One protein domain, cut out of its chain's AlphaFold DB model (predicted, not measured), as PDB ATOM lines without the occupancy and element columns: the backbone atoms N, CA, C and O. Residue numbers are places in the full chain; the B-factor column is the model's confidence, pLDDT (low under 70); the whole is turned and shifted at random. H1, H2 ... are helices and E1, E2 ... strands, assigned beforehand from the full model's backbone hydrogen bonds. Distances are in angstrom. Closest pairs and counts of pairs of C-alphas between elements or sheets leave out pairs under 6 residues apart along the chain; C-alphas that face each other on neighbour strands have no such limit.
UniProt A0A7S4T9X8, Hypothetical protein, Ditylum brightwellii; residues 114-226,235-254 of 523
ATOM      1  N   ILE A 114      40.738 -61.201 -24.678       93.25
ATOM      2  CA  ILE A 114      41.620 -60.036 -24.778       93.25
ATOM      3  C   ILE A 114      40.767 -58.830 -25.119       93.25
ATOM      4  O   ILE A 114      40.002 -58.862 -26.075       93.25
ATOM      5  N   VAL A 115      40.949 -57.748 -24.369       95.19
ATOM      6  CA  VAL A 115      40.100 -56.563 -24.459       95.19
ATOM      7  C   VAL A 115      40.955 -55.328 -24.627       95.19
ATOM      8  O   VAL A 115      41.946 -55.149 -23.918       95.19
ATOM      9  N   THR A 116      40.547 -54.443 -25.527       95.88
ATOM     10  CA  THR A 116      41.136 -53.117 -25.673       95.88
ATOM     11  C   THR A 116      40.048 -52.052 -25.646       95.88
ATOM     12  O   THR A 116      39.038 -52.166 -26.338       95.88
ATOM     13  N   LYS A 117      40.278 -50.999 -24.860       97.38
ATOM     14  CA  LYS A 117      39.496 -49.763 -24.871       97.38
ATOM     15  C   LYS A 117      40.385 -48.579 -25.222       97.38
ATOM     16  O   LYS A 117      41.470 -48.434 -24.659       97.38
ATOM     17  N   LEU A 118      39.909 -47.708 -26.100       98.25
ATOM     18  CA  LEU A 118      40.544 -46.437 -26.419       98.25
ATOM     19  C   LEU A 118      39.598 -45.290 -26.088       98.25
ATOM     20  O   LEU A 118      38.564 -45.118 -26.733       98.25
ATOM     21  N   TYR A 119      39.998 -44.461 -25.132       98.25
ATOM     22  CA  TYR A 119      39.327 -43.198 -24.856       98.25
ATOM     23  C   TYR A 119      40.122 -42.041 -25.452       98.25
ATOM     24  O   TYR A 119      41.319 -41.914 -25.192       98.25
ATOM     25  N   LEU A 120      39.459 -41.178 -26.217       98.50
ATOM     26  CA  LEU A 120      40.048 -39.975 -26.807       98.50
ATOM     27  C   LEU A 120      39.505 -38.741 -26.097       98.50
ATOM     28  O   LEU A 120      38.289 -38.561 -26.043       98.50
ATOM     29  N   TYR A 121      40.388 -37.897 -25.570       98.00
ATOM     30  CA  TYR A 121      39.985 -36.657 -24.919       98.00
ATOM     31  C   TYR A 121      39.952 -35.497 -25.914       98.00
ATOM     32  O   TYR A 121      40.953 -35.199 -26.570       98.00
ATOM     33  N   TYR A 122      38.821 -34.804 -25.967       97.25
ATOM     34  CA  TYR A 122      38.619 -33.614 -26.778       97.25
ATOM     35  C   TYR A 122      38.231 -32.421 -25.900       97.25
ATOM     36  O   TYR A 122      37.356 -32.525 -25.041       97.25
ATOM     37  N   ASN A 123      38.843 -31.262 -26.170       94.75
ATOM     38  CA  ASN A 123      38.466 -29.981 -25.552       94.75
ATOM     39  C   ASN A 123      37.158 -29.399 -26.109       94.75
ATOM     40  O   ASN A 123      36.602 -28.484 -25.515       94.75
ATOM     41  N   ASN A 124      36.688 -29.929 -27.238       93.88
ATOM     42  CA  ASN A 124      35.342 -29.721 -27.744       93.88
ATOM     43  C   ASN A 124      34.761 -31.088 -28.125       93.88
ATOM     44  O   ASN A 124      35.296 -31.770 -29.002       93.88
ATOM     45  N   SER A 125      33.708 -31.514 -27.437       94.69
ATOM     46  CA  SER A 125      33.028 -32.787 -27.673       94.69
ATOM     47  C   SER A 125      32.176 -32.710 -28.940       94.69
ATOM     48  O   SER A 125      30.955 -32.663 -28.867       94.69
ATOM     49  N   TRP A 126      32.821 -32.723 -30.108       94.81
ATOM     50  CA  TRP A 126      32.194 -32.579 -31.430       94.81
ATOM     51  C   TRP A 126      31.000 -33.518 -31.686       94.81
ATOM     52  O   TRP A 126      30.121 -33.193 -32.478       94.81
ATOM     53  N   TRP A 127      30.934 -34.675 -31.020       94.31
ATOM     54  CA  TRP A 127      29.799 -35.593 -31.134       94.31
ATOM     55  C   TRP A 127      28.522 -35.009 -30.512       94.31
ATOM     56  O   TRP A 127      27.438 -35.229 -31.043       94.31
ATOM     57  N   HIS A 128      28.634 -34.172 -29.474       92.19
ATOM     58  CA  HIS A 128      27.502 -33.400 -28.947       92.19
ATOM     59  C   HIS A 128      27.012 -32.345 -29.945       92.19
ATOM     60  O   HIS A 128      25.804 -32.148 -30.054       92.19
ATOM     61  N   ASP A 129      27.913 -31.723 -30.715       91.12
ATOM     62  CA  ASP A 129      27.538 -30.765 -31.770       91.12
ATOM     63  C   ASP A 129      26.744 -31.440 -32.906       91.12
ATOM     64  O   ASP A 129      25.967 -30.784 -33.599       91.12
ATOM     65  N   LEU A 130      26.918 -32.756 -33.079       91.38
ATOM     66  CA  LEU A 130      26.153 -33.598 -34.005       91.38
ATOM     67  C   LEU A 130      24.919 -34.256 -33.363       91.38
ATOM     68  O   LEU A 130      24.228 -35.019 -34.028       91.38
ATOM     69  N   GLY A 131      24.632 -33.985 -32.085       90.81
ATOM     70  CA  GLY A 131      23.511 -34.590 -31.353       90.81
ATOM     71  C   GLY A 131      23.724 -36.051 -30.930       90.81
ATOM     72  O   GLY A 131      22.816 -36.671 -30.383       90.81
ATOM     73  N   LEU A 132      24.925 -36.598 -31.123       90.81
ATOM     74  CA  LEU A 132      25.270 -37.991 -30.840       90.81
ATOM     75  C   LEU A 132      25.622 -38.154 -29.363       90.81
ATOM     76  O   LEU A 132      26.773 -38.009 -28.966       90.81
ATOM     77  N   THR A 133      24.625 -38.420 -28.523       87.25
ATOM     78  CA  THR A 133      24.816 -38.563 -27.064       87.25
ATOM     79  C   THR A 133      24.643 -39.995 -26.556       87.25
ATOM     80  O   THR A 133      24.979 -40.293 -25.409       87.25
ATOM     81  N   ASN A 134      24.160 -40.893 -27.412       86.31
ATOM     82  CA  ASN A 134      23.964 -42.312 -27.146       86.31
ATOM     83  C   ASN A 134      24.218 -43.129 -28.423       86.31
ATOM     84  O   ASN A 134      24.461 -42.559 -29.483       86.31
ATOM     85  N   GLY A 135      24.182 -44.455 -28.293       87.44
ATOM     86  CA  GLY A 135      24.420 -45.373 -29.403       87.44
ATOM     87  C   GLY A 135      25.888 -45.744 -29.598       87.44
ATOM     88  O   GLY A 135      26.791 -45.219 -28.929       87.44
ATOM     89  N   ASP A 136      26.072 -46.669 -30.533       91.75
ATOM     90  CA  ASP A 136      27.344 -47.278 -30.900       91.75
ATOM     91  C   ASP A 136      27.692 -46.918 -32.346       91.75
ATOM     92  O   ASP A 136      26.835 -46.512 -33.134       91.75
ATOM     93  N   PHE A 137      28.962 -47.062 -32.705       93.94
ATOM     94  CA  PHE A 137      29.429 -46.840 -34.067       93.94
ATOM     95  C   PHE A 137      30.572 -47.779 -34.418       93.94
ATOM     96  O   PHE A 137      31.440 -48.043 -33.584       93.94
ATOM     97  N   GLU A 138      30.594 -48.262 -35.660       95.25
ATOM     98  CA  GLU A 138      31.590 -49.231 -36.106       95.25
ATOM     99  C   GLU A 138      32.054 -48.989 -37.546       95.25
ATOM    100  O   GLU A 138      31.256 -48.756 -38.447       95.25
ATOM    101  N   MET A 139      33.366 -49.082 -37.760       92.81
ATOM    102  CA  MET A 139      34.020 -49.110 -39.062       92.81
ATOM    103  C   MET A 139      35.229 -50.056 -38.989       92.81
ATOM    104  O   MET A 139      36.063 -49.925 -38.080       92.81
ATOM    105  N   PRO A 140      35.384 -50.987 -39.948       89.75
ATOM    106  CA  PRO A 140      36.458 -51.973 -39.918       89.75
ATOM    107  C   PRO A 140      37.839 -51.312 -39.986       89.75
ATOM    108  O   PRO A 140      38.025 -50.287 -40.644       89.75
ATOM    109  N   GLY A 141      38.817 -51.919 -39.314       89.69
ATOM    110  CA  GLY A 141      40.233 -51.544 -39.362       89.69
ATOM    111  C   GLY A 141      41.121 -52.677 -39.871       89.69
ATOM    112  O   GLY A 141      40.646 -53.759 -40.206       89.69
ATOM    113  N   ASP A 142      42.430 -52.434 -39.916       87.38
ATOM    114  CA  ASP A 142      43.432 -53.421 -40.323       87.38
ATOM    115  C   ASP A 142      44.775 -53.186 -39.594       87.38
ATOM    116  O   ASP A 142      44.883 -52.421 -38.636       87.38
ATOM    117  N   ALA A 143      45.854 -53.840 -40.030       85.31
ATOM    118  CA  ALA A 143      47.173 -53.662 -39.418       85.31
ATOM    119  C   ALA A 143      47.732 -52.220 -39.522       85.31
ATOM    120  O   ALA A 143      48.655 -51.850 -38.791       85.31
ATOM    121  N   ARG A 144      47.223 -51.400 -40.442       86.19
ATOM    122  CA  ARG A 144      47.623 -50.008 -40.708       86.19
ATOM    123  C   ARG A 144      46.581 -48.996 -40.250       86.19
ATOM    124  O   ARG A 144      46.977 -47.895 -39.881       86.19
ATOM    125  N   ASN A 145      45.308 -49.368 -40.250       91.88
ATOM    126  CA  ASN A 145      44.175 -48.515 -39.940       91.88
ATOM    127  C   ASN A 145      43.539 -48.928 -38.621       91.88
ATOM    128  O   ASN A 145      43.295 -50.102 -38.375       91.88
ATOM    129  N   MET A 146      43.257 -47.939 -37.779       95.19
ATOM    130  CA  MET A 146      42.616 -48.193 -36.497       95.19
ATOM    131  C   MET A 146      41.215 -48.707 -36.810       95.19
ATOM    132  O   MET A 146      40.538 -48.126 -37.665       95.19
ATOM    133  N   VAL A 147      40.795 -49.787 -36.160       95.00
ATOM    134  CA  VAL A 147      39.363 -50.092 -36.078       95.00
ATOM    135  C   VAL A 147      38.659 -48.895 -35.439       95.00
ATOM    136  O   VAL A 147      39.301 -48.077 -34.790       95.00
ATOM    137  N   VAL A 148      37.387 -48.708 -35.740       96.19
ATOM    138  CA  VAL A 148      36.545 -47.783 -34.994       96.19
ATOM    139  C   VAL A 148      35.398 -48.635 -34.500       96.19
ATOM    140  O   VAL A 148      34.674 -49.183 -35.319       96.19
ATOM    141  N   LYS A 149      35.268 -48.818 -33.192       96.62
ATOM    142  CA  LYS A 149      34.166 -49.579 -32.590       96.62
ATOM    143  C   LYS A 149      33.794 -48.956 -31.257       96.62
ATOM    144  O   LYS A 149      34.168 -49.457 -30.200       96.62
ATOM    145  N   GLY A 150      33.164 -47.794 -31.309       95.75
ATOM    146  CA  GLY A 150      33.014 -46.913 -30.161       95.75
ATOM    147  C   GLY A 150      31.581 -46.760 -29.674       95.75
ATOM    148  O   GLY A 150      30.639 -47.293 -30.258       95.75
ATOM    149  N   ARG A 151      31.436 -46.002 -28.581       94.00
ATOM    150  CA  ARG A 151      30.148 -45.645 -27.973       94.00
ATOM    151  C   ARG A 151      30.150 -44.191 -27.530       94.00
ATOM    152  O   ARG A 151      31.082 -43.749 -26.853       94.00
ATOM    153  N   TYR A 152      29.086 -43.457 -27.840       91.94
ATOM    154  CA  TYR A 152      29.004 -42.028 -27.502       91.94
ATOM    155  C   TYR A 152      28.742 -41.769 -26.009       91.94
ATOM    156  O   TYR A 152      29.083 -40.707 -25.494       91.94
ATOM    157  N   HIS A 153      28.171 -42.746 -25.298       85.44
ATOM    158  CA  HIS A 153      27.674 -42.586 -23.928       85.44
ATOM    159  C   HIS A 153      28.642 -43.059 -22.826       85.44
ATOM    160  O   HIS A 153      28.451 -42.699 -21.658       85.44
ATOM    161  N   ASP A 154      29.681 -43.826 -23.171       86.75
ATOM    162  CA  ASP A 154      30.595 -44.451 -22.197       86.75
ATOM    163  C   ASP A 154      31.669 -43.493 -21.664       86.75
ATOM    164  O   ASP A 154      32.214 -43.690 -20.577       86.75
ATOM    165  N   GLY A 155      32.012 -42.457 -22.428       86.38
ATOM    166  CA  GLY A 155      33.008 -41.475 -22.022       86.38
ATOM    167  C   GLY A 155      32.454 -40.420 -21.057       86.38
ATOM    168  O   GLY A 155      31.271 -40.072 -21.069       86.38
ATOM    169  N   HIS A 156      33.322 -39.891 -20.190       86.94
ATOM    170  CA  HIS A 156      32.973 -38.758 -19.332       86.94
ATOM    171  C   HIS A 156      32.921 -37.486 -20.176       86.94
ATOM    172  O   HIS A 156      33.954 -37.077 -20.698       86.94
ATOM    173  N   VAL A 157      31.768 -36.816 -20.223       89.25
ATOM    174  CA  VAL A 157      31.618 -35.471 -20.801       89.25
ATOM    175  C   VAL A 157      31.130 -34.491 -19.740       89.25
ATOM    176  O   VAL A 157      30.246 -34.819 -18.948       89.25
ATOM    177  N   LYS A 158      31.713 -33.290 -19.717       88.75
ATOM    178  CA  LYS A 158      31.234 -32.149 -18.931       88.75
ATOM    179  C   LYS A 158      30.850 -31.021 -19.867       88.75
ATOM    180  O   LYS A 158      31.599 -30.726 -20.792       88.75
ATOM    181  N   CYS A 159      29.726 -30.375 -19.582       87.25
ATOM    182  CA  CYS A 159      29.261 -29.213 -20.326       87.25
ATOM    183  C   CYS A 159      29.162 -27.991 -19.407       87.25
ATOM    184  O   CYS A 159      28.678 -28.099 -18.279       87.25
ATOM    185  N   GLY A 160      29.653 -26.847 -19.878       83.44
ATOM    186  CA  GLY A 160      29.508 -25.554 -19.221       83.44
ATOM    187  C   GLY A 160      28.115 -24.954 -19.418       83.44
ATOM    188  O   GLY A 160      27.339 -25.386 -20.269       83.44
ATOM    189  N   GLU A 161      27.803 -23.910 -18.648       82.50
ATOM    190  CA  GLU A 161      26.548 -23.148 -18.787       82.50
ATOM    191  C   GLU A 161      26.418 -22.457 -20.156       82.50
ATOM    192  O   GLU A 161      25.314 -22.141 -20.592       82.50
ATOM    193  N   ASP A 162      27.541 -22.226 -20.838       83.62
ATOM    194  CA  ASP A 162      27.609 -21.654 -22.184       83.62
ATOM    195  C   ASP A 162      27.329 -22.676 -23.301       83.62
ATOM    196  O   ASP A 162      27.350 -22.315 -24.478       83.62
ATOM    197  N   GLY A 163      27.056 -23.935 -22.941       80.12
ATOM    198  CA  GLY A 163      26.810 -25.036 -23.868       80.12
ATOM    199  C   GLY A 163      28.075 -25.689 -24.424       80.12
ATOM    200  O   GLY A 163      27.957 -26.648 -25.180       80.12
ATOM    201  N   SER A 164      29.275 -25.222 -24.054       86.81
ATOM    202  CA  SER A 164      30.522 -25.876 -24.462       86.81
ATOM    203  C   SER A 164      30.703 -27.195 -23.710       86.81
ATOM    204  O   SER A 164      30.578 -27.236 -22.487       86.81
ATOM    205  N   CYS A 165      30.998 -28.279 -24.426       91.56
ATOM    206  CA  CYS A 165      31.216 -29.599 -23.840       91.56
ATOM    207  C   CYS A 165      32.636 -30.089 -24.129       91.56
ATOM    208  O   CYS A 165      33.164 -29.870 -25.214       91.56
ATOM    209  N   TYR A 166      33.247 -30.780 -23.172       94.06
ATOM    210  CA  TYR A 166      34.563 -31.394 -23.313       94.06
ATOM    211  C   TYR A 166      34.601 -32.728 -22.573       94.06
ATOM    212  O   TYR A 166      33.862 -32.946 -21.606       94.06
ATOM    213  N   GLY A 167      35.483 -33.630 -22.993       94.56
ATOM    214  CA  GLY A 167      35.593 -34.921 -22.336       94.56
ATOM    215  C   GLY A 167      36.127 -36.039 -23.206       94.56
ATOM    216  O   GLY A 167      36.768 -35.820 -24.231       94.56
ATOM    217  N   PHE A 168      35.859 -37.258 -22.756       95.75
ATOM    218  CA  PHE A 168      36.279 -38.483 -23.408       95.75
ATOM    219  C   PHE A 168      35.187 -39.031 -24.321       95.75
ATOM    220  O   PHE A 168      34.023 -39.073 -23.937       95.75
ATOM    221  N   LEU A 169      35.596 -39.529 -25.484       97.38
ATOM    222  CA  LEU A 169      34.827 -40.440 -26.328       97.38
ATOM    223  C   LEU A 169      35.448 -41.833 -26.220       97.38
ATOM    224  O   LEU A 169      36.667 -41.955 -26.363       97.38
ATOM    225  N   LEU A 170      34.640 -42.875 -26.004       97.56
ATOM    226  CA  LEU A 170      35.090 -44.253 -26.205       97.56
ATOM    227  C   LEU A 170      35.122 -44.509 -27.713       97.56
ATOM    228  O   LEU A 170      34.087 -44.772 -28.315       97.56
ATOM    229  N   ALA A 171      36.294 -44.351 -28.322       97.75
ATOM    230  CA  ALA A 171      36.473 -44.487 -29.765       97.75
ATOM    231  C   ALA A 171      36.570 -45.952 -30.197       97.75
ATOM    232  O   ALA A 171      36.107 -46.302 -31.279       97.75
ATOM    233  N   ASP A 172      37.122 -46.796 -29.323       97.62
ATOM    234  CA  ASP A 172      37.215 -48.233 -29.544       97.62
ATOM    235  C   ASP A 172      36.953 -49.007 -28.270       97.62
ATOM    236  O   ASP A 172      37.545 -48.734 -27.227       97.62
ATOM    237  N   TYR A 173      36.119 -50.026 -28.388       96.75
ATOM    238  CA  TYR A 173      35.950 -51.098 -27.438       96.75
ATOM    239  C   TYR A 173      35.868 -52.404 -28.214       96.75
ATOM    240  O   TYR A 173      34.826 -52.787 -28.742       96.75
ATOM    241  N   VAL A 174      37.013 -53.068 -28.299       94.56
ATOM    242  CA  VAL A 174      37.189 -54.289 -29.078       94.56
ATOM    243  C   VAL A 174      37.654 -55.416 -28.184       94.56
ATOM    244  O   VAL A 174      38.410 -55.205 -27.231       94.56
ATOM    245  N   HIS A 175      37.204 -56.621 -28.497       93.38
ATOM    246  CA  HIS A 175      37.563 -57.808 -27.751       93.38
ATOM    247  C   HIS A 175      37.467 -59.049 -28.631       93.38
ATOM    248  O   HIS A 175      36.620 -59.124 -29.521       93.38
ATOM    249  N   ASP A 176      38.382 -59.985 -28.402       89.88
ATOM    250  CA  ASP A 176      38.389 -61.308 -29.014       89.88
ATOM    251  C   ASP A 176      39.404 -62.219 -28.294       89.88
ATOM    252  O   ASP A 176      40.321 -61.745 -27.616       89.88
ATOM    253  N   PHE A 177      39.292 -63.540 -28.447       87.44
ATOM    254  CA  PHE A 177      40.224 -64.478 -27.801       87.44
ATOM    255  C   PHE A 177      41.639 -64.457 -28.401       87.44
ATOM    256  O   PHE A 177      42.617 -64.672 -27.682       87.44
ATOM    257  N   GLY A 178      41.777 -64.203 -29.709       84.25
ATOM    258  CA  GLY A 178      43.079 -64.137 -30.395       84.25
ATOM    259  C   GLY A 178      43.827 -62.812 -30.164       84.25
ATOM    260  O   GLY A 178      45.046 -62.694 -30.360       84.25
ATOM    261  N   GLY A 179      43.093 -61.797 -29.713       86.31
ATOM    262  CA  GLY A 179      43.453 -60.390 -29.711       86.31
ATOM    263  C   GLY A 179      43.810 -59.853 -31.101       86.31
ATOM    264  O   GLY A 179      44.708 -59.012 -31.196       86.31
ATOM    265  N   GLU A 180      43.161 -60.357 -32.153       87.31
ATOM    266  CA  GLU A 180      43.264 -59.874 -33.534       87.31
ATOM    267  C   GLU A 180      42.763 -58.435 -33.658       87.31
ATOM    268  O   GLU A 180      43.467 -57.585 -34.210       87.31
ATOM    269  N   GLN A 181      41.624 -58.116 -33.040       88.62
ATOM    270  CA  GLN A 181      41.062 -56.763 -33.069       88.62
ATOM    271  C   GLN A 181      41.937 -55.770 -32.290       88.62
ATOM    272  O   GLN A 181      41.966 -54.574 -32.571       88.62
ATOM    273  N   SER A 182      42.729 -56.276 -31.341       89.19
ATOM    274  CA  SER A 182      43.679 -55.474 -30.566       89.19
ATOM    275  C   SER A 182      45.022 -55.236 -31.280       89.19
ATOM    276  O   SER A 182      45.843 -54.463 -30.781       89.19
ATOM    277  N   GLN A 183      45.301 -55.887 -32.420       88.94
ATOM    278  CA  GLN A 183      46.639 -55.893 -33.041       88.94
ATOM    279  C   GLN A 183      47.157 -54.497 -33.386       88.94
ATOM    280  O   GLN A 183      48.326 -54.201 -33.128       88.94
ATOM    281  N   PHE A 184      46.295 -53.632 -33.924       93.56
ATOM    282  CA  PHE A 184      46.659 -52.252 -34.244       93.56
ATOM    283  C   PHE A 184      47.187 -51.504 -33.009       93.56
ATOM    284  O   PHE A 184      48.187 -50.791 -33.097       93.56
ATOM    285  N   PHE A 185      46.559 -51.703 -31.848       94.44
ATOM    286  CA  PHE A 185      46.870 -50.984 -30.612       94.44
ATOM    287  C   PHE A 185      48.111 -51.509 -29.889       94.44
ATOM    288  O   PHE A 185      48.806 -50.736 -29.231       94.44
ATOM    289  N   ARG A 186      48.448 -52.795 -30.052       89.25
ATOM    290  CA  ARG A 186      49.582 -53.441 -29.360       89.25
ATOM    291  C   ARG A 186      50.919 -52.728 -29.560       89.25
ATOM    292  O   ARG A 186      51.765 -52.786 -28.678       89.25
ATOM    293  N   ARG A 187      51.120 -52.054 -30.697       90.25
ATOM    294  CA  ARG A 187      52.355 -51.298 -30.978       90.25
ATOM    295  C   ARG A 187      52.465 -49.982 -30.205       90.25
ATOM    296  O   ARG A 187      53.565 -49.471 -30.069       90.25
ATOM    297  N   TYR A 188      51.341 -49.462 -29.717       93.31
ATOM    298  CA  TYR A 188      51.280 -48.240 -28.918       93.31
ATOM    299  C   TYR A 188      51.207 -48.527 -27.415       93.31
ATOM    300  O   TYR A 188      51.380 -47.609 -26.618       93.31
ATOM    301  N   GLN A 189      50.985 -49.784 -27.013       90.12
ATOM    302  CA  GLN A 189      51.117 -50.205 -25.621       90.12
ATOM    303  C   GLN A 189      52.595 -50.138 -25.209       90.12
ATOM    304  O   GLN A 189      53.439 -50.833 -25.775       90.12
ATOM    305  N   ARG A 190      52.918 -49.299 -24.217       85.69
ATOM    306  CA  ARG A 190      54.317 -49.053 -23.810       85.69
ATOM    307  C   ARG A 190      54.921 -50.190 -23.001       85.69
ATOM    308  O   ARG A 190      56.100 -50.494 -23.163       85.69
ATOM    309  N   ASP A 191      54.122 -50.794 -22.129       88.12
ATOM    310  CA  ASP A 191      54.525 -51.948 -21.341       88.12
ATOM    311  C   ASP A 191      53.394 -52.973 -21.321       88.12
ATOM    312  O   ASP A 191      52.235 -52.639 -21.101       88.12
ATOM    313  N   ARG A 192      53.726 -54.229 -21.615       83.88
ATOM    314  CA  ARG A 192      52.734 -55.280 -21.875       83.88
ATOM    315  C   ARG A 192      51.938 -55.687 -20.623       83.88
ATOM    316  O   ARG A 192      50.752 -55.986 -20.779       83.88
ATOM    317  N   PRO A 193      52.548 -55.742 -19.419       88.81
ATOM    318  CA  PRO A 193      51.835 -55.995 -18.174       88.81
ATOM    319  C   PRO A 193      51.065 -54.791 -17.638       88.81
ATOM    320  O   PRO A 193      50.124 -55.001 -16.877       88.81
ATOM    321  N   GLU A 194      51.446 -53.569 -18.019       91.00
ATOM    322  CA  GLU A 194      50.723 -52.356 -17.645       91.00
ATOM    323  C   GLU A 194      49.478 -52.224 -18.538       91.00
ATOM    324  O   GLU A 194      49.608 -52.054 -19.759       91.00
ATOM    325  N   PRO A 195      48.260 -52.338 -17.977       90.81
ATOM    326  CA  PRO A 195      47.050 -52.260 -18.778       90.81
ATOM    327  C   PRO A 195      46.845 -50.881 -19.393       90.81
ATOM    328  O   PRO A 195      46.196 -50.809 -20.427       90.81
ATOM    329  N   VAL A 196      47.364 -49.798 -18.802       94.75
ATOM    330  CA  VAL A 196      47.042 -48.433 -19.236       94.75
ATOM    331  C   VAL A 196      48.247 -47.720 -19.842       94.75
ATOM    332  O   VAL A 196      49.290 -47.546 -19.221       94.75
ATOM    333  N   THR A 197      48.081 -47.212 -21.059       95.69
ATOM    334  CA  THR A 197      49.034 -46.315 -21.715       95.69
ATOM    335  C   THR A 197      48.377 -44.973 -22.024       95.69
ATOM    336  O   THR A 197      47.374 -44.901 -22.732       95.69
ATOM    337  N   ILE A 198      48.982 -43.887 -21.536       96.94
ATOM    338  CA  ILE A 198      48.609 -42.521 -21.921       96.94
ATOM    339  C   ILE A 198      49.413 -42.126 -23.161       96.94
ATOM    340  O   ILE A 198      50.646 -42.070 -23.124       96.94
ATOM    341  N   ILE A 199      48.708 -41.826 -24.249       97.31
ATOM    342  CA  ILE A 199      49.278 -41.355 -25.513       97.31
ATOM    343  C   ILE A 199      48.998 -39.856 -25.611       97.31
ATOM    344  O   ILE A 199      47.849 -39.442 -25.531       97.31
ATOM    345  N   SER A 200      50.031 -39.030 -25.774       95.69
ATOM    346  CA  SER A 200      49.892 -37.565 -25.787       95.69
ATOM    347  C   SER A 200      50.458 -36.961 -27.067       95.69
ATOM    348  O   SER A 200      51.282 -37.572 -27.741       95.69
ATOM    349  N   ASN A 201      50.073 -35.727 -27.382       93.81
ATOM    350  CA  ASN A 201      50.592 -34.991 -28.542       93.81
ATOM    351  C   ASN A 201      52.028 -34.432 -28.362       93.81
ATOM    352  O   ASN A 201      52.542 -33.732 -29.251       93.81
ATOM    353  N   THR A 202      52.664 -34.713 -27.218       93.75
ATOM    354  CA  THR A 202      53.977 -34.170 -26.833       93.75
ATOM    355  C   THR A 202      55.126 -34.766 -27.645       93.75
ATOM    356  O   THR A 202      56.094 -34.065 -27.948       93.75
ATOM    357  N   ASP A 203      54.992 -36.023 -28.066       94.50
ATOM    358  CA  ASP A 203      55.953 -36.737 -28.900       94.50
ATOM    359  C   ASP A 203      55.393 -37.019 -30.309       94.50
ATOM    360  O   ASP A 203      54.198 -36.875 -30.577       94.50
ATOM    361  N   ILE A 204      56.285 -37.339 -31.253       96.12
ATOM    362  CA  ILE A 204      55.930 -37.496 -32.675       96.12
ATOM    363  C   ILE A 204      55.028 -38.718 -32.892       96.12
ATOM    364  O   ILE A 204      54.114 -38.651 -33.713       96.12
ATOM    365  N   GLU A 205      55.271 -39.810 -32.167       95.56
ATOM    366  CA  GLU A 205      54.493 -41.044 -32.284       95.56
ATOM    367  C   GLU A 205      53.073 -40.832 -31.760       95.56
ATOM    368  O   GLU A 205      52.108 -41.111 -32.470       95.56
ATOM    369  N   GLY A 206      52.942 -40.261 -30.563       97.00
ATOM    370  CA  GLY A 206      51.649 -39.964 -29.967       97.00
ATOM    371  C   GLY A 206      50.844 -38.962 -30.792       97.00
ATOM    372  O   GLY A 206      49.664 -39.184 -31.044       97.00
ATOM    373  N   ARG A 207      51.479 -37.915 -31.335       97.31
ATOM    374  CA  ARG A 207      50.805 -36.984 -32.258       97.31
ATOM    375  C   ARG A 207      50.319 -37.672 -33.534       97.31
ATOM    376  O   ARG A 207      49.212 -37.393 -33.988       97.31
ATOM    377  N   ALA A 208      51.126 -38.559 -34.116       97.06
ATOM    378  CA  ALA A 208      50.730 -39.315 -35.299       97.06
ATOM    379  C   ALA A 208      49.549 -40.250 -35.001       97.06
ATOM    380  O   ALA A 208      48.612 -40.310 -35.793       97.06
ATOM    381  N   PHE A 209      49.560 -40.920 -33.844       98.06
ATOM    382  CA  PHE A 209      48.447 -41.748 -33.385       98.06
ATOM    383  C   PHE A 209      47.157 -40.937 -33.217       98.06
ATOM    384  O   PHE A 209      46.125 -41.325 -33.752       98.06
ATOM    385  N   LEU A 210      47.214 -39.798 -32.519       98.50
ATOM    386  CA  LEU A 210      46.037 -38.963 -32.252       98.50
ATOM    387  C   LEU A 210      45.437 -38.398 -33.547       98.50
ATOM    388  O   LEU A 210      44.223 -38.439 -33.723       98.50
ATOM    389  N   ASN A 211      46.279 -37.954 -34.485       97.88
ATOM    390  CA  ASN A 211      45.831 -37.522 -35.810       97.88
ATOM    391  C   ASN A 211      45.187 -38.668 -36.597       97.88
ATOM    392  O   ASN A 211      44.163 -38.476 -37.243       97.88
ATOM    393  N   HIS A 212      45.779 -39.862 -36.545       97.81
ATOM    394  CA  HIS A 212      45.232 -41.043 -37.207       97.81
ATOM    395  C   HIS A 212      43.870 -41.430 -36.628       97.81
ATOM    396  O   HIS A 212      42.911 -41.571 -37.380       97.81
ATOM    397  N   ALA A 213      43.759 -41.531 -35.302       98.19
ATOM    398  CA  ALA A 213      42.504 -41.829 -34.617       98.19
ATOM    399  C   ALA A 213      41.421 -40.784 -34.934       98.19
ATOM    400  O   ALA A 213      40.285 -41.140 -35.239       98.19
ATOM    401  N   HIS A 214      41.787 -39.497 -34.939       97.94
ATOM    402  CA  HIS A 214      40.885 -38.418 -35.330       97.94
ATOM    403  C   HIS A 214      40.395 -38.570 -36.773       97.94
ATOM    404  O   HIS A 214      39.193 -38.548 -37.016       97.94
ATOM    405  N   ASN A 215      41.304 -38.793 -37.723       95.94
ATOM    406  CA  ASN A 215      40.954 -38.946 -39.135       95.94
ATOM    407  C   ASN A 215      40.046 -40.155 -39.385       95.94
ATOM    408  O   ASN A 215      39.164 -40.076 -40.232       95.94
ATOM    409  N   ARG A 216      40.222 -41.246 -38.631       97.00
ATOM    410  CA  ARG A 216      39.346 -42.423 -38.706       97.00
ATOM    411  C   ARG A 216      37.932 -42.113 -38.215       97.00
ATOM    412  O   ARG A 216      36.966 -42.527 -38.845       97.00
ATOM    413  N   LEU A 217      37.790 -41.327 -37.148       97.31
ATOM    414  CA  LEU A 217      36.475 -40.847 -36.707       97.31
ATOM    415  C   LEU A 217      35.845 -39.901 -37.733       97.31
ATOM    416  O   LEU A 217      34.661 -40.041 -38.030       97.31
ATOM    417  N   VAL A 218      36.628 -38.984 -38.305       92.25
ATOM    418  CA  VAL A 218      36.180 -38.089 -39.382       92.25
ATOM    419  C   VAL A 218      35.681 -38.893 -40.581       92.25
ATOM    420  O   VAL A 218      34.632 -38.572 -41.125       92.25
ATOM    421  N   GLU A 219      36.413 -39.930 -40.990       88.75
ATOM    422  CA  GLU A 219      36.045 -40.813 -42.098       88.75
ATOM    423  C   GLU A 219      34.699 -41.494 -41.840       88.75
ATOM    424  O   GLU A 219      33.776 -41.314 -42.634       88.75
ATOM    425  N   PHE A 220      34.544 -42.167 -40.695       93.75
ATOM    426  CA  PHE A 220      33.287 -42.839 -40.363       93.75
ATOM    427  C   PHE A 220      32.101 -41.870 -40.379       93.75
ATOM    428  O   PHE A 220      31.110 -42.100 -41.067       93.75
ATOM    429  N   HIS A 221      32.219 -40.742 -39.676       90.44
ATOM    430  CA  HIS A 221      31.106 -39.805 -39.543       90.44
ATOM    431  C   HIS A 221      30.807 -39.056 -40.841       90.44
ATOM    432  O   HIS A 221      29.705 -38.550 -40.992       90.44
ATOM    433  N   ARG A 222      31.757 -38.942 -41.772       83.19
ATOM    434  CA  ARG A 222      31.505 -38.279 -43.057       83.19
ATOM    435  C   ARG A 222      30.957 -39.219 -44.118       83.19
ATOM    436  O   ARG A 222      30.229 -38.733 -44.978       83.19
ATOM    437  N   TYR A 223      31.336 -40.496 -44.080       75.94
ATOM    438  CA  TYR A 223      31.188 -41.385 -45.232       75.94
ATOM    439  C   TYR A 223      30.537 -42.735 -44.932       75.94
ATOM    440  O   TYR A 223      29.951 -43.310 -45.839       75.94
ATOM    441  N   GLU A 224      30.643 -43.248 -43.706       75.31
ATOM    442  CA  GLU A 224      30.283 -44.644 -43.398       75.31
ATOM    443  C   GLU A 224      29.094 -44.754 -42.425       75.31
ATOM    444  O   GLU A 224      28.516 -45.826 -42.271       75.31
ATOM    445  N   ASN A 225      28.695 -43.661 -41.763       83.69
ATOM    446  CA  ASN A 225      27.532 -43.654 -40.875       83.69
ATOM    447  C   ASN A 225      26.217 -43.446 -41.651       83.69
ATOM    448  O   ASN A 225      25.648 -42.354 -41.643       83.69
ATOM    449  N   GLU A 226      25.738 -44.498 -42.315       74.19
ATOM    450  CA  GLU A 226      24.541 -44.470 -43.178       74.19
ATOM    451  C   GLU A 226      23.233 -44.139 -42.434       74.19
ATOM    452  O   GLU A 226      22.294 -43.618 -43.030       74.19
ATOM    453  N   ALA A 235      28.659 -33.071 -40.654       79.88
ATOM    454  CA  ALA A 235      29.835 -33.647 -40.006       79.88
ATOM    455  C   ALA A 235      31.123 -32.900 -40.387       79.88
ATOM    456  O   ALA A 235      31.874 -32.465 -39.515       79.88
ATOM    457  N   GLN A 236      31.368 -32.661 -41.680       81.50
ATOM    458  CA  GLN A 236      32.547 -31.919 -42.138       81.50
ATOM    459  C   GLN A 236      32.603 -30.495 -41.568       81.50
ATOM    460  O   GLN A 236      33.682 -30.001 -41.243       81.50
ATOM    461  N   THR A 237      31.461 -29.820 -41.445       81.88
ATOM    462  CA  THR A 237      31.386 -28.465 -40.886       81.88
ATOM    463  C   THR A 237      31.793 -28.434 -39.415       81.88
ATOM    464  O   THR A 237      32.486 -27.500 -39.002       81.88
ATOM    465  N   VAL A 238      31.418 -29.461 -38.646       91.06
ATOM    466  CA  VAL A 238      31.873 -29.651 -37.263       91.06
ATOM    467  C   VAL A 238      33.376 -29.955 -37.240       91.06
ATOM    468  O   VAL A 238      34.139 -29.228 -36.602       91.06
ATOM    469  N   PHE A 239      33.842 -30.935 -38.023       89.00
ATOM    470  CA  PHE A 239      35.255 -31.336 -38.029       89.00
ATOM    471  C   PHE A 239      36.221 -30.257 -38.532       89.00
ATOM    472  O   PHE A 239      37.359 -30.205 -38.079       89.00
ATOM    473  N   ARG A 240      35.795 -29.330 -39.402       85.44
ATOM    474  CA  ARG A 240      36.623 -28.182 -39.837       85.44
ATOM    475  C   ARG A 240      37.051 -27.265 -38.689       85.44
ATOM    476  O   ARG A 240      38.008 -26.511 -38.848       85.44
ATOM    477  N   LYS A 241      36.317 -27.283 -37.576       89.06
ATOM    478  CA  LYS A 241      36.603 -26.491 -36.374       89.06
ATOM    479  C   LYS A 241      37.232 -27.332 -35.264       89.06
ATOM    480  O   LYS A 241      37.540 -26.786 -34.210       89.06
ATOM    481  N   GLN A 242      37.374 -28.637 -35.485       92.62
ATOM    482  CA  GLN A 242      37.778 -29.582 -34.466       92.62
ATOM    483  C   GLN A 242      39.267 -29.890 -34.593       92.62
ATOM    484  O   GLN A 242      39.725 -30.399 -35.613       92.62
ATOM    485  N   ASP A 243      40.013 -29.623 -33.526       94.12
ATOM    486  CA  ASP A 243      41.375 -30.124 -33.407       94.12
ATOM    487  C   ASP A 243      41.364 -31.631 -33.082       94.12
ATOM    488  O   ASP A 243      40.435 -32.118 -32.414       94.12
ATOM    489  N   PRO A 244      42.413 -32.372 -33.492       96.19
ATOM    490  CA  PRO A 244      42.663 -33.731 -33.022       96.19
ATOM    491  C   PRO A 244      42.634 -33.827 -31.485       96.19
ATOM    492  O   PRO A 244      42.885 -32.832 -30.799       96.19
ATOM    493  N   PRO A 245      42.362 -35.021 -30.923       97.81
ATOM    494  CA  PRO A 245      42.289 -35.200 -29.478       97.81
ATOM    495  C   PRO A 245      43.612 -34.820 -28.809       97.81
ATOM    496  O   PRO A 245      44.693 -35.065 -29.347       97.81
ATOM    497  N   GLU A 246      43.538 -34.224 -27.619       96.88
ATOM    498  CA  GLU A 246      44.720 -33.727 -26.901       96.88
ATOM    499  C   GLU A 246      45.597 -34.883 -26.403       96.88
ATOM    500  O   GLU A 246      46.830 -34.853 -26.494       96.88
ATOM    501  N   PHE A 247      44.937 -35.927 -25.905       98.19
ATOM    502  CA  PHE A 247      45.549 -37.175 -25.489       98.19
ATOM    503  C   PHE A 247      44.537 -38.319 -25.575       98.19
ATOM    504  O   PHE A 247      43.329 -38.114 -25.718       98.19
ATOM    505  N   ALA A 248      45.049 -39.539 -25.476       98.12
ATOM    506  CA  ALA A 248      44.271 -40.757 -25.432       98.12
ATOM    507  C   ALA A 248      44.675 -41.622 -24.239       98.12
ATOM    508  O   ALA A 248      45.838 -41.633 -23.822       98.12
ATOM    509  N   VAL A 249      43.710 -42.375 -23.724       97.75
ATOM    510  CA  VAL A 249      43.922 -43.439 -22.744       97.75
ATOM    511  C   VAL A 249      43.651 -44.756 -23.455       97.75
ATOM    512  O   VAL A 249      42.503 -45.096 -23.737       97.75
ATOM    513  N   LEU A 250      44.727 -45.471 -23.773       97.69
ATOM    514  CA  LEU A 250      44.673 -46.815 -24.326       97.69
ATOM    515  C   LEU A 250      44.755 -47.810 -23.171       97.69
ATOM    516  O   LEU A 250      45.773 -47.866 -22.483       97.69
ATOM    517  N   ALA A 251      43.699 -48.584 -22.965       95.69
ATOM    518  CA  ALA A 251      43.657 -49.645 -21.977       95.69
ATOM    519  C   ALA A 251      43.591 -51.010 -22.671       95.69
ATOM    520  O   ALA A 251      42.686 -51.250 -23.467       95.69
ATOM    521  N   THR A 252      44.530 -51.905 -22.379       94.75
ATOM    522  CA  THR A 252      44.584 -53.255 -22.944       94.75
ATOM    523  C   THR A 252      44.714 -54.291 -21.835       94.75
ATOM    524  O   THR A 252      45.728 -54.370 -21.139       94.75
ATOM    525  N   TRP A 253      43.707 -55.151 -21.729       95.25
ATOM    526  CA  TRP A 253      43.700 -56.314 -20.855       95.25
ATOM    527  C   TRP A 253      44.000 -57.555 -21.689       95.25
ATOM    528  O   TRP A 253      43.178 -58.027 -22.468       95.25
ATOM    529  N   ASN A 254      45.220 -58.064 -21.558       91.75
ATOM    530  CA  ASN A 254      45.712 -59.232 -22.272       91.75
ATOM    531  C   ASN A 254      46.352 -60.232 -21.295       91.75
ATOM    532  O   ASN A 254      46.493 -59.968 -20.104       91.75
TER     533      ASN A 254
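This is residues 114 to 226 and 235 to 254 of the 523 residues of the protein "Hypothetical protein" of Ditylum brightwellii (UniProt A0A7S4T9X8). A twisted wall of five antiparallel strands has one long helix, H3, crossing one face, while the small hairpin E2 and E3 sits beside E5 and under the far part of H3. The short helices H1 and H4 meet near one end of the wall, and E4 with its turn to E5 reaches out at that end. The printed part has 133 residues, in the order E1 H1 E2 E3 E4 E5 H2 E6 H3 H4 E7; the large sheet runs E4 E5 E1 E7 E6, and the class is mixed, helices and strands. It is compact, with a radius of gyration of the C-alphas of 14.3 A, and spans 43 by 33 by 24 A.

Start at C-alpha 114, (41.620, -60.036, -24.778), where E1 begins; it runs to residue 122 over 26.7 A. Beside it find E5, residues 165 to 176, 32.9 A long, and E7, residues 247 to 253, 19.8 A, ending at (43.700, -56.314, -20.855). E6 is residues 196 to 200 and E4 157 to 159; the second sheet has E2, 136 to 139, and E3, 148 to 151. H3 runs 28.7 A from C-alpha 204 at (55.930, -37.496, -32.675) to residue 224. H1 is residues 126 to 129, H2 183 to 186 and H4 235 to 239.

Look first at E1 and E5, antiparallel, with N 116 and O 174 2.8 A apart. E1 and E7 are antiparallel neighbours too, with N 117 and O 251 within hydrogen-bond range at 2.8 A, and the edge strand E6 is the antiparallel neighbour of E7, with N 197 and O 250 within hydrogen-bond range at 2.8 A. The other edge strand, E4, forms a hairpin with E5, N 158 and O 166 at 2.9 A; the pairing is staggered, E5 using residues 165 to 167 for E4 and 167 to 176 for E1. In the hairpin E2 and E3, N 139 and O 148 are 2.8 A apart; the closest C-alphas of E3 and E5, Gly 150 and Ala 171, are 4.2 A apart. H3 is on the large sheet at a height of 10.1 A, in two layers, a helix over one face of a sheet, and runs across the strands, at 89 degrees to E1 on the local plane. H1 lies on the same face; H2 only grazes the sheet. H3 touches H4 with residues 218 to 222 alone, closest at the C-alphas of Arg 222 and Ala 235, 5.8 A. H1 and H4 only just touch, with 3 pairs of C-alphas within 8 A, the closest Trp 126 and Val 238 at 6.5 A. In H3 and H4 every O i to N i+4 pair is within hydrogen-bond range; H1 and H2 are too short for one.

The C-alphas farthest apart, Asp 162 and Gly 178, are 46.0 A apart. Residues 227 to 234 are not printed, and C-alphas 226 and 235 stand 12.5 A apart across the cut. Of the links printed whole, none is long. The mean pLDDT of the printed part is 91.8, and no printed residue is under 70.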